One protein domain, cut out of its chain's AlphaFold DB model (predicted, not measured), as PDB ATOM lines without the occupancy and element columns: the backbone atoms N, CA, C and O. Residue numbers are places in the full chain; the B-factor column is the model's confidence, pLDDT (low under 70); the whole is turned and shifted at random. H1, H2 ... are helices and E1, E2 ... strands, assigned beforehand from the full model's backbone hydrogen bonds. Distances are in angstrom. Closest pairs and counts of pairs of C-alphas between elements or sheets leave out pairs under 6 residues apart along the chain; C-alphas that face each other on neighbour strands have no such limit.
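Overview. This is residues 2 to 107 of the 111 residues of an uncharacterized protein of Mycoplasma pullorum (UniProt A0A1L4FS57). Three helices, H1, H3 and H5, form an up-and-down bundle with their centres in a triangle, and a small three-stranded sheet extends the body past the end of H3 where residues 36 to 44 lie. A long loop, residues 45 to 58, leads from H3 to that sheet; short H2 sits toward the opposite end of the bundle, and short H4 lies by the sheet-side end of H3. The printed part has 106 residues, with five named helices and three named strands in the order H1 H2 H3 E1 E2 E3 H4 H5; the sheet runs E1 E2 E3, antiparallel, and the class is mostly helix. The whole is compact, with a radius of gyration of the C-alphas of 14.7 A, yet elongated in outline, 47 by 29 by 22 A.

Arrangement. H1, residues 2 to 14, touches H3, residues 25 to 44, through residues 35 to 42 of H3, closest at the C-alphas of Ile 5 and Tyr 42, 6.5 A; they run opposite ways at a shallow tilt of 34 degrees, only just short of steep. H5, residues 90 to 105, touches H3 with residues 92 to 99, closest at the C-alphas of Leu 39 and Gly 92, 7.0 A, opposite ways at a shallow tilt of 17 degrees. H1 and H5 touch, closest at the C-alphas of Leu 13 and Leu 99, 7.3 A, and run the same way at a shallow tilt of 30 degrees. H2, residues 16 to 20, meets H1 only through their link and is close to but not clearly touching H3, with the C-alphas of Phe 20 and Arg 28 5.7 A apart. H3 is on the sheet, in two layers, a helix on one face of a sheet; its closest C-alphas to E1, residues 59 to 63, are those of Lys 41 and Leu 60, 7.2 A. The strands form a meander, each the antiparallel neighbour of the one before. E1 and E2, residues 66 to 71, are a hairpin with N 61 and O 68 2.8 A apart; E2 and E3, residues 76 to 78, are a hairpin with N 69 and O 78 2.9 A apart. H4, residues 81 to 84, touches H3, closest at the C-alphas of Ala 43 and Phe 83, 6.2 A, and only just touches H5, with 3 pairs of C-alphas within 8 A, the closest those of Leu 84 and Phe 93, 5.0 A. In H1, H2, H3 and H5 every O i to N i+4 pair is within hydrogen-bond range; H4 is too short for such a pair.

Along the chain. H1 begins at C-alpha 2, (98.671, 148.169, 161.834), and spans 18.3 A. H3 spans 28.6 A and ends at C-alpha 44, (91.266, 153.678, 158.635). E2 spans 15.3 A and E1 12.1 A, while E3, H2 and H4 are shorter, at 6.9 A, 5.9 A and 5.1 A. H5 spans 22.4 A and ends at C-alpha 105, (83.162, 131.713, 144.372).

Size, cuts and confidence. The two C-alphas farthest apart are those of Asn 22 and Cys 53, 47.2 A. The printed part has no cut. The link from H3 to E1 is long, with 14 residues, and the other links are tight. The mean pLDDT of the printed part is 87.2, and no printed residue is under 70.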
ATOM      1  N   THR A   2      98.925 148.662 163.206       72.75
ATOM      2  CA  THR A   2      98.671 148.169 161.834       72.75
ATOM      3  C   THR A   2      99.207 146.759 161.566       72.75
ATOM      4  O   THR A   2      98.474 145.938 161.035       72.75
ATOM      5  N   LYS A   3     100.420 146.427 162.037       79.81
ATOM      6  CA  LYS A   3     101.040 145.102 161.836       79.81
ATOM      7  C   LYS A   3     100.181 143.923 162.331       79.81
ATOM      8  O   LYS A   3     100.077 142.922 161.643       79.81
ATOM      9  N   ILE A   4      99.510 144.079 163.476       87.50
ATOM     10  CA  ILE A   4      98.624 143.040 164.035       87.50
ATOM     11  C   ILE A   4      97.390 142.840 163.143       87.50
ATOM     12  O   ILE A   4      96.941 141.717 162.946       87.50
ATOM     13  N   ILE A   5      96.841 143.928 162.593       88.38
ATOM     14  CA  ILE A   5      95.679 143.871 161.695       88.38
ATOM     15  C   ILE A   5      96.071 143.206 160.368       88.38
ATOM     16  O   ILE A   5      95.312 142.390 159.856       88.38
ATOM     17  N   GLU A   6      97.256 143.515 159.834       90.38
ATOM     18  CA  GLU A   6      97.777 142.873 158.618       90.38
ATOM     19  C   GLU A   6      97.917 141.355 158.795       90.38
ATOM     20  O   GLU A   6      97.356 140.601 158.005       90.38
ATOM     21  N   GLU A   7      98.571 140.906 159.871       92.00
ATOM     22  CA  GLU A   7      98.743 139.477 160.178       92.00
ATOM     23  C   GLU A   7      97.391 138.751 160.316       92.00
ATOM     24  O   GLU A   7      97.226 137.625 159.846       92.00
ATOM     25  N   GLN A   8      96.388 139.404 160.916       91.31
ATOM     26  CA  GLN A   8      95.034 138.855 161.033       91.31
ATOM     27  C   GLN A   8      94.332 138.715 159.678       91.31
ATOM     28  O   GLN A   8      93.667 137.705 159.442       91.31
ATOM     29  N   ILE A   9      94.458 139.713 158.800       93.31
ATOM     30  CA  ILE A   9      93.862 139.682 157.460       93.31
ATOM     31  C   ILE A   9      94.513 138.579 156.624       93.31
ATOM     32  O   ILE A   9      93.797 137.754 156.055       93.31
ATOM     33  N   GLU A  10      95.847 138.526 156.598       93.75
ATOM     34  CA  GLU A  10      96.603 137.502 155.869       93.75
ATOM     35  C   GLU A  10      96.239 136.099 156.358       93.75
ATOM     36  O   GLU A  10      95.914 135.226 155.554       93.75
ATOM     37  N   TYR A  11      96.211 135.884 157.677       92.81
ATOM     38  CA  TYR A  11      95.819 134.600 158.250       92.81
ATOM     39  C   TYR A  11      94.405 134.191 157.822       92.81
ATOM     40  O   TYR A  11      94.197 133.053 157.395       92.81
ATOM     41  N   LYS A  12      93.432 135.108 157.914       92.12
ATOM     42  CA  LYS A  12      92.034 134.828 157.559       92.12
ATOM     43  C   LYS A  12      91.869 134.516 156.077       92.12
ATOM     44  O   LYS A  12      91.142 133.584 155.761       92.12
ATOM     45  N   LEU A  13      92.527 135.260 155.186       91.00
ATOM     46  CA  LEU A  13      92.451 135.024 153.742       91.00
ATOM     47  C   LEU A  13      93.133 133.711 153.343       91.00
ATOM     48  O   LEU A  13      92.518 132.895 152.662       91.00
ATOM     49  N   ASN A  14      94.342 133.450 153.850       90.81
ATOM     50  CA  ASN A  14      95.089 132.222 153.550       90.81
ATOM     51  C   ASN A  14      94.382 130.951 154.042       90.81
ATOM     52  O   ASN A  14      94.587 129.874 153.489       90.81
ATOM     53  N   ASN A  15      93.550 131.067 155.080       88.19
ATOM     54  CA  ASN A  15      92.794 129.953 155.648       88.19
ATOM     55  C   ASN A  15      91.290 130.039 155.353       88.19
ATOM     56  O   ASN A  15      90.528 129.273 155.941       88.19
ATOM     57  N   ALA A  16      90.848 130.945 154.471       86.56
ATOM     58  CA  ALA A  16      89.430 131.239 154.269       86.56
ATOM     59  C   ALA A  16      88.638 129.987 153.884       86.56
ATOM     60  O   ALA A  16      87.647 129.687 154.536       86.56
ATOM     61  N   GLU A  17      89.119 129.208 152.912       84.88
ATOM     62  CA  GLU A  17      88.490 127.947 152.490       84.88
ATOM     63  C   GLU A  17      88.300 126.985 153.677       84.88
ATOM     64  O   GLU A  17      87.196 126.513 153.940       84.88
ATOM     65  N   ASN A  18      89.352 126.758 154.470       85.06
ATOM     66  CA  ASN A  18      89.315 125.847 155.620       85.06
ATOM     67  C   ASN A  18      88.370 126.329 156.729       85.06
ATOM     68  O   ASN A  18      87.688 125.526 157.362       85.06
ATOM     69  N   LEU A  19      88.337 127.641 156.973       78.06
ATOM     70  CA  LEU A  19      87.468 128.268 157.969       78.06
ATOM     71  C   LEU A  19      86.012 128.360 157.498       78.06
ATOM     72  O   LEU A  19      85.120 128.584 158.315       78.06
ATOM     73  N   PHE A  20      85.766 128.208 156.196       82.94
ATOM     74  CA  PHE A  20      84.460 128.389 155.577       82.94
ATOM     75  C   PHE A  20      83.759 127.062 155.276       82.94
ATOM     76  O   PHE A  20      82.554 126.932 155.528       82.94
ATOM     77  N   TYR A  21      84.489 126.058 154.779       76.69
ATOM     78  CA  TYR A  21      83.935 124.730 154.530       76.69
ATOM     79  C   TYR A  21      83.497 124.059 155.837       76.69
ATOM     80  O   TYR A  21      84.110 124.203 156.890       76.69
ATOM     81  N   ASN A  22      82.385 123.325 155.765       74.31
ATOM     82  CA  ASN A  22      81.743 122.620 156.885       74.31
ATOM     83  C   ASN A  22      81.157 123.501 158.005       74.31
ATOM     84  O   ASN A  22      80.619 122.965 158.971       74.31
ATOM     85  N   GLN A  23      81.176 124.830 157.872       86.31
ATOM     86  CA  GLN A  23      80.518 125.720 158.830       86.31
ATOM     87  C   GLN A  23      79.045 125.985 158.465       86.31
ATOM     88  O   GLN A  23      78.695 125.969 157.281       86.31
ATOM     89  N   PRO A  24      78.159 126.281 159.432       87.00
ATOM     90  CA  PRO A  24      76.815 126.805 159.164       87.00
ATOM     91  C   PRO A  24      76.843 128.169 158.452       87.00
ATOM     92  O   PRO A  24      77.788 128.941 158.619       87.00
ATOM     93  N   PHE A  25      75.783 128.515 157.711       84.81
ATOM     94  CA  PHE A  25      75.701 129.777 156.952       84.81
ATOM     95  C   PHE A  25      75.942 131.028 157.816       84.81
ATOM     96  O   PHE A  25      76.726 131.891 157.437       84.81
ATOM     97  N   CYS A  26      75.347 131.104 159.008       84.69
ATOM     98  CA  CYS A  26      75.517 132.256 159.902       84.69
ATOM     99  C   CYS A  26      76.973 132.460 160.360       84.69
ATOM    100  O   CYS A  26      77.416 133.591 160.554       84.69
ATOM    101  N   VAL A  27      77.743 131.375 160.502       87.88
ATOM    102  CA  VAL A  27      79.167 131.429 160.861       87.88
ATOM    103  C   VAL A  27      79.990 131.929 159.676       87.88
ATOM    104  O   VAL A  27      80.855 132.787 159.846       87.88
ATOM    105  N   ARG A  28      79.672 131.453 158.469       87.00
ATOM    106  CA  ARG A  28      80.282 131.917 157.215       87.00
ATOM    107  C   ARG A  28      80.042 133.408 156.983       87.00
ATOM    108  O   ARG A  28      80.974 134.145 156.677       87.00
ATOM    109  N   GLU A  29      78.808 133.867 157.177       86.38
ATOM    110  CA  GLU A  29      78.442 135.280 157.062       86.38
ATOM    111  C   GLU A  29      79.203 136.142 158.075       86.38
ATOM    112  O   GLU A  29      79.796 137.160 157.707       86.38
ATOM    113  N   LYS A  30      79.268 135.692 159.334       89.31
ATOM    114  CA  LYS A  30      80.036 136.368 160.379       89.31
ATOM    115  C   LYS A  30      81.524 136.457 160.032       89.31
ATOM    116  O   LYS A  30      82.093 137.536 160.154       89.31
ATOM    117  N   PHE A  31      82.138 135.374 159.555       90.31
ATOM    118  CA  PHE A  31      83.545 135.367 159.142       90.31
ATOM    119  C   PHE A  31      83.829 136.432 158.077       90.31
ATOM    120  O   PHE A  31      84.755 137.234 158.221       90.31
ATOM    121  N   ILE A  32      82.993 136.488 157.038       90.44
ATOM    122  CA  ILE A  32      83.139 137.473 155.969       90.44
ATOM    123  C   ILE A  32      82.932 138.898 156.488       90.44
ATOM    124  O   ILE A  32      83.668 139.809 156.102       90.44
ATOM    125  N   ASN A  33      81.948 139.099 157.363       89.56
ATOM    126  CA  ASN A  33      81.695 140.389 157.987       89.56
ATOM    127  C   ASN A  33      82.890 140.856 158.833       89.56
ATOM    128  O   ASN A  33      83.305 142.006 158.710       89.56
ATOM    129  N   ASP A  34      83.467 139.965 159.638       90.81
ATOM    130  CA  ASP A  34      84.619 140.257 160.492       90.81
ATOM    131  C   ASP A  34      85.864 140.586 159.655       90.81
ATOM    132  O   ASP A  34      86.569 141.549 159.950       90.81
ATOM    133  N   LEU A  35      86.110 139.842 158.572       92.12
ATOM    134  CA  LEU A  35      87.204 140.128 157.641       92.12
ATOM    135  C   LEU A  35      87.015 141.477 156.923       92.12
ATOM    136  O   LEU A  35      87.969 142.237 156.765       92.12
ATOM    137  N   GLU A  36      85.783 141.826 156.541       91.06
ATOM    138  CA  GLU A  36      85.479 143.139 155.960       91.06
ATOM    139  C   GLU A  36      85.702 144.278 156.973       91.06
ATOM    140  O   GLU A  36      86.222 145.336 156.612       91.06
ATOM    141  N   ILE A  37      85.357 144.071 158.249       91.00
ATOM    142  CA  ILE A  37      85.635 145.037 159.323       91.00
ATOM    143  C   ILE A  37      87.141 145.243 159.489       91.00
ATOM    144  O   ILE A  37      87.578 146.389 159.600       91.00
ATOM    145  N   ASP A  38      87.936 144.173 159.502       92.56
ATOM    146  CA  ASP A  38      89.385 144.283 159.687       92.56
ATOM    147  C   ASP A  38      90.055 144.988 158.506       92.56
ATOM    148  O   ASP A  38      90.894 145.865 158.717       92.56
ATOM    149  N   LEU A  39      89.596 144.734 157.276       91.75
ATOM    150  CA  LEU A  39      90.017 145.500 156.100       91.75
ATOM    151  C   LEU A  39      89.673 146.991 156.218       91.75
ATOM    152  O   LEU A  39      90.476 147.846 155.844       91.75
ATOM    153  N   TYR A  40      88.506 147.341 156.764       91.38
ATOM    154  CA  TYR A  40      88.149 148.745 156.982       91.38
ATOM    155  C   TYR A  40      88.916 149.384 158.142       91.38
ATOM    156  O   TYR A  40      89.274 150.556 158.054       91.38
ATOM    157  N   LYS A  41      89.251 148.641 159.200       88.56
ATOM    158  CA  LYS A  41      90.177 149.127 160.234       88.56
ATOM    159  C   LYS A  41      91.568 149.368 159.655       88.56
ATOM    160  O   LYS A  41      92.158 150.410 159.930       88.56
ATOM    161  N   TYR A  42      92.059 148.466 158.807       89.12
ATOM    162  CA  TYR A  42      93.298 148.674 158.067       89.12
ATOM    163  C   TYR A  42      93.221 149.953 157.225       89.12
ATOM    164  O   TYR A  42      94.060 150.834 157.387       89.12
ATOM    165  N   ALA A  43      92.164 150.128 156.424       87.12
ATOM    166  CA  ALA A  43      91.956 151.345 155.637       87.12
ATOM    167  C   ALA A  43      91.914 152.616 156.508       87.12
ATOM    168  O   ALA A  43      92.473 153.638 156.121       87.12
ATOM    169  N   SER A  44      91.318 152.544 157.704       84.88
ATOM    170  CA  SER A  44      91.266 153.678 158.635       84.88
ATOM    171  C   SER A  44      92.645 154.142 159.101       84.88
ATOM    172  O   SER A  44      92.824 155.327 159.347       84.88
ATOM    173  N   SER A  45      93.643 153.249 159.127       83.88
ATOM    174  CA  SER A  45      95.021 153.617 159.479       83.88
ATOM    175  C   SER A  45      95.701 154.524 158.446       83.88
ATOM    176  O   SER A  45      96.686 155.180 158.775       83.88
ATOM    177  N   PHE A  46      95.158 154.613 157.228       79.25
ATOM    178  CA  PHE A  46      95.631 155.523 156.178       79.25
ATOM    179  C   PHE A  46      94.837 156.829 156.121       79.25
ATOM    180  O   PHE A  46      95.191 157.738 155.372       79.25
ATOM    181  N   ILE A  47      93.761 156.941 156.901       81.62
ATOM    182  CA  ILE A  47      92.944 158.147 156.960       81.62
ATOM    183  C   ILE A  47      93.491 159.020 158.079       81.62
ATOM    184  O   ILE A  47      93.107 158.890 159.238       81.62
ATOM    185  N   SER A  48      94.389 159.931 157.716       76.12
ATOM    186  CA  SER A  48      94.902 160.937 158.647       76.12
ATOM    187  C   SER A  48      93.865 162.016 158.965       76.12
ATOM    188  O   SER A  48      93.902 162.605 160.036       76.12
ATOM    189  N   SER A  49      92.920 162.280 158.056       83.50
ATOM    190  CA  SER A  49      91.959 163.371 158.216       83.50
ATOM    191  C   SER A  49      90.639 163.141 157.479       83.50
ATOM    192  O   SER A  49      90.540 162.396 156.503       83.50
ATOM    193  N   CYS A  50      89.592 163.807 157.961       86.94
ATOM    194  CA  CYS A  50      88.297 163.878 157.310       86.94
ATOM    195  C   CYS A  50      88.426 164.622 155.970       86.94
ATOM    196  O   CYS A  50      88.834 165.780 155.966       86.94
ATOM    197  N   PRO A  51      87.970 164.064 154.840       86.38
ATOM    198  CA  PRO A  51      88.107 164.722 153.538       86.38
ATOM    199  C   PRO A  51      87.220 165.971 153.375       86.38
ATOM    200  O   PRO A  51      87.383 166.709 152.411       86.38
ATOM    201  N   LYS A  52      86.267 166.219 154.290       89.19
ATOM    202  CA  LYS A  52      85.398 167.408 154.261       89.19
ATOM    203  C   LYS A  52      85.999 168.607 154.996       89.19
ATOM    204  O   LYS A  52      85.844 169.731 154.536       89.19
ATOM    205  N   CYS A  53      86.601 168.389 156.164       90.19
ATOM    206  CA  CYS A  53      87.060 169.472 157.043       90.19
ATOM    207  C   CYS A  53      88.522 169.336 157.486       90.19
ATOM    208  O   CYS A  53      88.985 170.152 158.272       90.19
ATOM    209  N   PHE A  54      89.228 168.307 157.009       88.50
ATOM    210  CA  PHE A  54      90.644 168.025 157.264       88.50
ATOM    211  C   PHE A  54      91.024 167.836 158.742       88.50
ATOM    212  O   PHE A  54      92.201 167.797 159.080       88.50
ATOM    213  N   CYS A  55      90.038 167.652 159.624       87.75
ATOM    214  CA  CYS A  55      90.266 167.305 161.024       87.75
ATOM    215  C   CYS A  55      90.483 165.797 161.194       87.75
ATOM    216  O   CYS A  55      89.941 164.994 160.431       87.75
ATOM    217  N   GLU A  56      91.244 165.419 162.216       87.62
ATOM    218  CA  GLU A  56      91.480 164.025 162.609       87.62
ATOM    219  C   GLU A  56      90.228 163.386 163.252       87.62
ATOM    220  O   GLU A  56      89.170 164.004 163.319       87.62
ATOM    221  N   ASN A  57      90.341 162.161 163.778       83.88
ATOM    222  CA  ASN A  57      89.257 161.432 164.466       83.88
ATOM    223  C   ASN A  57      88.147 160.911 163.542       83.88
ATOM    224  O   ASN A  57      86.948 161.015 163.822       83.88
ATOM    225  N   VAL A  58      88.553 160.316 162.425       86.56
ATOM    226  CA  VAL A  58      87.665 159.462 161.637       86.56
ATOM    227  C   VAL A  58      87.543 158.103 162.323       86.56
ATOM    228  O   VAL A  58      88.540 157.491 162.699       86.56
ATOM    229  N   HIS A  59      86.317 157.603 162.448       88.12
ATOM    230  CA  HIS A  59      86.042 156.294 163.034       88.12
ATOM    231  C   HIS A  59      85.193 155.439 162.095       88.12
ATOM    232  O   HIS A  59      84.402 155.951 161.304       88.12
ATOM    233  N   LEU A  60      85.338 154.118 162.193       89.31
ATOM    234  CA  LEU A  60      84.432 153.185 161.529       89.31
ATOM    235  C   LEU A  60      83.106 153.133 162.300       89.31
ATOM    236  O   LEU A  60      83.092 152.853 163.498       89.31
ATOM    237  N   SER A  61      81.996 153.375 161.612       90.12
ATOM    238  CA  SER A  61      80.642 153.257 162.147       90.12
ATOM    239  C   SER A  61      79.692 152.618 161.128       90.12
ATOM    240  O   SER A  61      80.116 152.078 160.101       90.12
ATOM    241  N   TYR A  62      78.396 152.628 161.434       87.38
ATOM    242  CA  TYR A  62      77.348 152.112 160.563       87.38
ATOM    243  C   TYR A  62      76.359 153.229 160.234       87.38
ATOM    244  O   TYR A  62      75.798 153.858 161.128       87.38
ATOM    245  N   ARG A  63      76.087 153.439 158.944       86.94
ATOM    246  CA  ARG A  63      75.058 154.362 158.453       86.94
ATOM    247  C   ARG A  63      74.076 153.604 157.575       86.94
ATOM    248  O   ARG A  63      74.477 153.021 156.571       86.94
ATOM    249  N   LYS A  64      72.785 153.629 157.927       86.75
ATOM    250  CA  LYS A  64      71.728 152.875 157.217       86.75
ATOM    251  C   LYS A  64      72.114 151.398 157.017       86.75
ATOM    252  O   LYS A  64      72.038 150.884 155.908       86.75
ATOM    253  N   HIS A  65      72.609 150.761 158.082       83.69
ATOM    254  CA  HIS A  65      73.112 149.376 158.093       83.69
ATOM    255  C   HIS A  65      74.349 149.099 157.218       83.69
ATOM    256  O   HIS A  65      74.794 147.961 157.138       83.69
ATOM    257  N   LYS A  66      74.967 150.123 156.618       85.31
ATOM    258  CA  LYS A  66      76.200 149.989 155.831       85.31
ATOM    259  C   LYS A  66      77.398 150.516 156.607       85.31
ATOM    260  O   LYS A  66      77.313 151.563 157.246       85.31
ATOM    261  N   LYS A  67      78.519 149.802 156.526       88.88
ATOM    262  CA  LYS A  67      79.796 150.217 157.123       88.88
ATOM    263  C   LYS A  67      80.244 151.535 156.484       88.88
ATOM    264  O   LYS A  67      80.288 151.648 155.259       88.88
ATOM    265  N   ALA A  68      80.537 152.531 157.309       91.31
ATOM    266  CA  ALA A  68      80.883 153.879 156.885       91.31
ATOM    267  C   ALA A  68      82.036 154.417 157.730       91.31
ATOM    268  O   ALA A  68      82.127 154.120 158.916       91.31
ATOM    269  N   PHE A  69      82.892 155.242 157.140       91.69
ATOM    270  CA  PHE A  69      83.746 156.114 157.930       91.69
ATOM    271  C   PHE A  69      82.965 157.358 158.312       91.69
ATOM    272  O   PHE A  69      82.317 157.965 157.461       91.69
ATOM    273  N   GLU A  70      83.019 157.713 159.587       91.88
ATOM    274  CA  GLU A  70      82.304 158.826 160.185       91.88
ATOM    275  C   GLU A  70      83.290 159.795 160.820       91.88
ATOM    276  O   GLU A  70      84.162 159.408 161.598       91.88
ATOM    277  N   HIS A  71      83.097 161.075 160.526       92.81
ATOM    278  CA  HIS A  71      83.708 162.162 161.267       92.81
ATOM    279  C   HIS A  71      82.610 162.943 161.993       92.81
ATOM    280  O   HIS A  71      81.912 163.771 161.390       92.81
ATOM    281  N   ARG A  72      82.453 162.655 163.293       89.94
ATOM    282  CA  ARG A  72      81.372 163.191 164.141       89.94
ATOM    283  C   ARG A  72      81.301 164.726 164.151       89.94
ATOM    284  O   ARG A  72      80.198 165.232 163.963       89.94
ATOM    285  N   PRO A  73      82.414 165.482 164.281       90.44
ATOM    286  CA  PRO A  73      82.358 166.944 164.373       90.44
ATOM    287  C   PRO A  73      81.662 167.633 163.194       90.44
ATOM    288  O   PRO A  73      80.972 168.627 163.381       90.44
ATOM    289  N   CYS A  74      81.811 167.105 161.975       91.25
ATOM    290  CA  CYS A  74      81.206 167.697 160.774       91.25
ATOM    291  C   CYS A  74      80.039 166.875 160.198       91.25
ATOM    292  O   CYS A  74      79.589 167.154 159.076       91.25
ATOM    293  N   ASN A  75      79.587 165.862 160.953       89.94
ATOM    294  CA  ASN A  75      78.544 164.901 160.592       89.94
ATOM    295  C   ASN A  75      78.719 164.340 159.166       89.94
ATOM    296  O   ASN A  75      77.782 164.290 158.363       89.94
ATOM    297  N   PHE A  76      79.963 164.009 158.812       91.44
ATOM    298  CA  PHE A  76      80.315 163.561 157.469       91.44
ATOM    299  C   PHE A  76      80.577 162.065 157.447       91.44
ATOM    300  O   PHE A  76      81.278 161.538 158.309       91.44
ATOM    301  N   TYR A  77      80.042 161.411 156.417       91.50
ATOM    302  CA  TYR A  77      80.182 159.980 156.210       91.50
ATOM    303  C   TYR A  77      80.699 159.696 154.816       91.50
ATOM    304  O   TYR A  77      80.212 160.276 153.844       91.50
ATOM    305  N   PHE A  78      81.610 158.745 154.713       90.00
ATOM    306  CA  PHE A  78      82.165 158.327 153.439       90.00
ATOM    307  C   PHE A  78      82.443 156.827 153.427       90.00
ATOM    308  O   PHE A  78      82.508 156.172 154.467       90.00
ATOM    309  N   ASN A  79      82.501 156.259 152.226       88.50
ATOM    310  CA  ASN A  79      82.510 154.815 152.042       88.50
ATOM    311  C   ASN A  79      83.934 154.258 152.226       88.50
ATOM    312  O   ASN A  79      84.812 154.633 151.456       88.50
ATOM    313  N   PRO A  80      84.176 153.320 153.158       85.75
ATOM    314  CA  PRO A  80      85.490 152.715 153.353       85.75
ATOM    315  C   PRO A  80      86.061 152.037 152.106       85.75
ATOM    316  O   PRO A  80      87.276 151.997 151.908       85.75
ATOM    317  N   ARG A  81      85.185 151.556 151.215       84.88
ATOM    318  CA  ARG A  81      85.568 150.894 149.962       84.88
ATOM    319  C   ARG A  81      86.364 151.794 149.024       84.88
ATOM    320  O   ARG A  81      87.148 151.274 148.235       84.88
ATOM    321  N   THR A  82      86.211 153.119 149.093       82.75
ATOM    322  CA  THR A  82      86.971 154.031 148.218       82.75
ATOM    323  C   THR A  82      88.475 153.963 148.484       82.75
ATOM    324  O   THR A  82      89.261 154.229 147.585       82.75
ATOM    325  N   PHE A  83      88.883 153.567 149.691       80.44
ATOM    326  CA  PHE A  83      90.294 153.430 150.061       80.44
ATOM    327  C   PHE A  83      90.859 152.080 149.634       80.44
ATOM    328  O   PHE A  83      91.945 152.012 149.071       80.44
ATOM    329  N   LEU A  84      90.085 151.009 149.825       82.81
ATOM    330  CA  LEU A  84      90.488 149.653 149.441       82.81
ATOM    331  C   LEU A  84      90.437 149.395 147.930       82.81
ATOM    332  O   LEU A  84      90.909 148.369 147.465       82.81
ATOM    333  N   THR A  85      89.860 150.303 147.144       81.38
ATOM    334  CA  THR A  85      89.862 150.223 145.672       81.38
ATOM    335  C   THR A  85      90.959 151.077 145.033       81.38
ATOM    336  O   THR A  85      91.116 151.061 143.813       81.38
ATOM    337  N   ASN A  86      91.759 151.782 145.840       80.06
ATOM    338  CA  ASN A  86      92.875 152.587 145.369       80.06
ATOM    339  C   ASN A  86      94.158 151.743 145.254       80.06
ATOM    340  O   ASN A  86      94.666 151.225 146.247       80.06
ATOM    341  N   LYS A  87      94.720 151.660 144.041       73.12
ATOM    342  CA  LYS A  87      95.956 150.910 143.751       73.12
ATOM    343  C   LYS A  87      97.197 151.447 144.468       73.12
ATOM    344  O   LYS A  87      98.148 150.695 144.633       73.12
ATOM    345  N   SER A  88      97.187 152.701 144.927       75.38
ATOM    346  CA  SER A  88      98.274 153.256 145.744       75.38
ATOM    347  C   SER A  88      98.442 152.531 147.088       75.38
ATOM    348  O   SER A  88      99.486 152.658 147.719       75.38
ATOM    349  N   HIS A  89      97.442 151.751 147.516       78.81
ATOM    350  CA  HIS A  89      97.489 150.892 148.700       78.81
ATOM    351  C   HIS A  89      97.454 149.415 148.291       78.81
ATOM    352  O   HIS A  89      96.468 148.714 148.517       78.81
ATOM    353  N   GLU A  90      98.540 148.948 147.672       83.81
ATOM    354  CA  GLU A  90      98.623 147.650 146.990       83.81
ATOM    355  C   GLU A  90      98.158 146.456 147.845       83.81
ATOM    356  O   GLU A  90      97.330 145.668 147.391       83.81
ATOM    357  N   LYS A  91      98.605 146.357 149.108       87.81
ATOM    358  CA  LYS A  91      98.180 145.285 150.030       87.81
ATOM    359  C   LYS A  91      96.667 145.283 150.266       87.81
ATOM    360  O   LYS A  91      96.000 144.285 150.005       87.81
ATOM    361  N   GLY A  92      96.119 146.414 150.719       86.69
ATOM    362  CA  GLY A  92      94.684 146.552 150.985       86.69
ATOM    363  C   GLY A  92      93.829 146.321 149.740       86.69
ATOM    364  O   GLY A  92      92.773 145.696 149.826       86.69
ATOM    365  N   PHE A  93      94.315 146.770 148.580       87.94
ATOM    366  CA  PHE A  93      93.686 146.534 147.286       87.94
ATOM    367  C   PHE A  93      93.628 145.045 146.929       87.94
ATOM    368  O   PHE A  93      92.560 144.535 146.581       87.94
ATOM    369  N   ASN A  94      94.751 144.336 147.054       91.62
ATOM    370  CA  ASN A  94      94.831 142.911 146.746       91.62
ATOM    371  C   ASN A  94      93.948 142.082 147.686       91.62
ATOM    372  O   ASN A  94      93.130 141.302 147.204       91.62
ATOM    373  N   TRP A  95      94.000 142.325 148.998       93.88
ATOM    374  CA  TRP A  95      93.142 141.623 149.959       93.88
ATOM    375  C   TRP A  95      91.654 141.878 149.732       93.88
ATOM    376  O   TRP A  95      90.836 140.964 149.825       93.88
ATOM    377  N   TYR A  96      91.274 143.114 149.401       92.12
ATOM    378  CA  TYR A  96      89.881 143.422 149.093       92.12
ATOM    379  C   TYR A  96      89.412 142.714 147.815       92.12
ATOM    380  O   TYR A  96      88.283 142.223 147.750       92.12
ATOM    381  N   LYS A  97      90.284 142.614 146.805       91.25
ATOM    382  CA  LYS A  97      90.024 141.843 145.586       91.25
ATOM    383  C   LYS A  97      89.873 140.349 145.883       91.25
ATOM    384  O   LYS A  97      88.923 139.746 145.389       91.25
ATOM    385  N   GLU A  98      90.754 139.771 146.696       92.62
ATOM    386  CA  GLU A  98      90.681 138.368 147.125       92.62
ATOM    387  C   GLU A  98      89.393 138.071 147.889       92.62
ATOM    388  O   GLU A  98      88.686 137.132 147.539       92.62
ATOM    389  N   LEU A  99      89.016 138.922 148.849       91.56
ATOM    390  CA  LEU A  99      87.748 138.792 149.566       91.56
ATOM    391  C   LEU A  99      86.544 138.818 148.613       91.56
ATOM    392  O   LEU A  99      85.606 138.040 148.774       91.56
ATOM    393  N   ASN A 100      86.537 139.722 147.630       90.31
ATOM    394  CA  ASN A 100      85.438 139.801 146.668       90.31
ATOM    395  C   ASN A 100      85.376 138.569 145.763       90.31
ATOM    396  O   ASN A 100      84.281 138.072 145.517       90.31
ATOM    397  N   LYS A 101      86.528 138.054 145.321       90.88
ATOM    398  CA  LYS A 101      86.596 136.791 144.581       90.88
ATOM    399  C   LYS A 101      86.056 135.640 145.434       90.88
ATOM    400  O   LYS A 101      85.161 134.932 144.999       90.88
ATOM    401  N   PHE A 102      86.500 135.535 146.685       89.00
ATOM    402  CA  PHE A 102      86.036 134.513 147.619       89.00
ATOM    403  C   PHE A 102      84.513 134.558 147.821       89.00
ATOM    404  O   PHE A 102      83.848 133.525 147.781       89.00
ATOM    405  N   LYS A 103      83.932 135.756 147.986       89.12
ATOM    406  CA  LYS A 103      82.473 135.939 148.069       89.12
ATOM    407  C   LYS A 103      81.755 135.448 146.809       89.12
ATOM    408  O   LYS A 103      80.694 134.846 146.932       89.12
ATOM    409  N   GLN A 104      82.311 135.725 145.628       87.62
ATOM    410  CA  GLN A 104      81.748 135.291 144.345       87.62
ATOM    411  C   GLN A 104      81.790 133.770 144.202       87.62
ATOM    412  O   GLN A 104      80.753 133.170 143.935       87.62
ATOM    413  N   ASP A 105      82.949 133.162 144.462       88.06
ATOM    414  CA  ASP A 105      83.162 131.713 144.372       88.06
ATOM    415  C   ASP A 105      82.201 130.943 145.306       88.06
ATOM    416  O   ASP A 105      81.748 129.845 144.983       88.06
ATOM    417  N   HIS A 106      81.804 131.564 146.423       85.31
ATOM    418  CA  HIS A 106      80.911 130.990 147.433       85.31
ATOM    419  C   HIS A 106      79.473 131.533 147.423       85.31
ATOM    420  O   HIS A 106      78.727 131.281 148.371       85.31
ATOM    421  N   TRP A 107      79.065 132.272 146.385       81.88
ATOM    422  CA  TRP A 107      77.704 132.822 146.238       81.88
ATOM    423  C   TRP A 107      77.227 133.675 147.432       81.88
ATOM    424  O   TRP A 107      76.033 133.777 147.720       81.88
TER     425      TRP A 107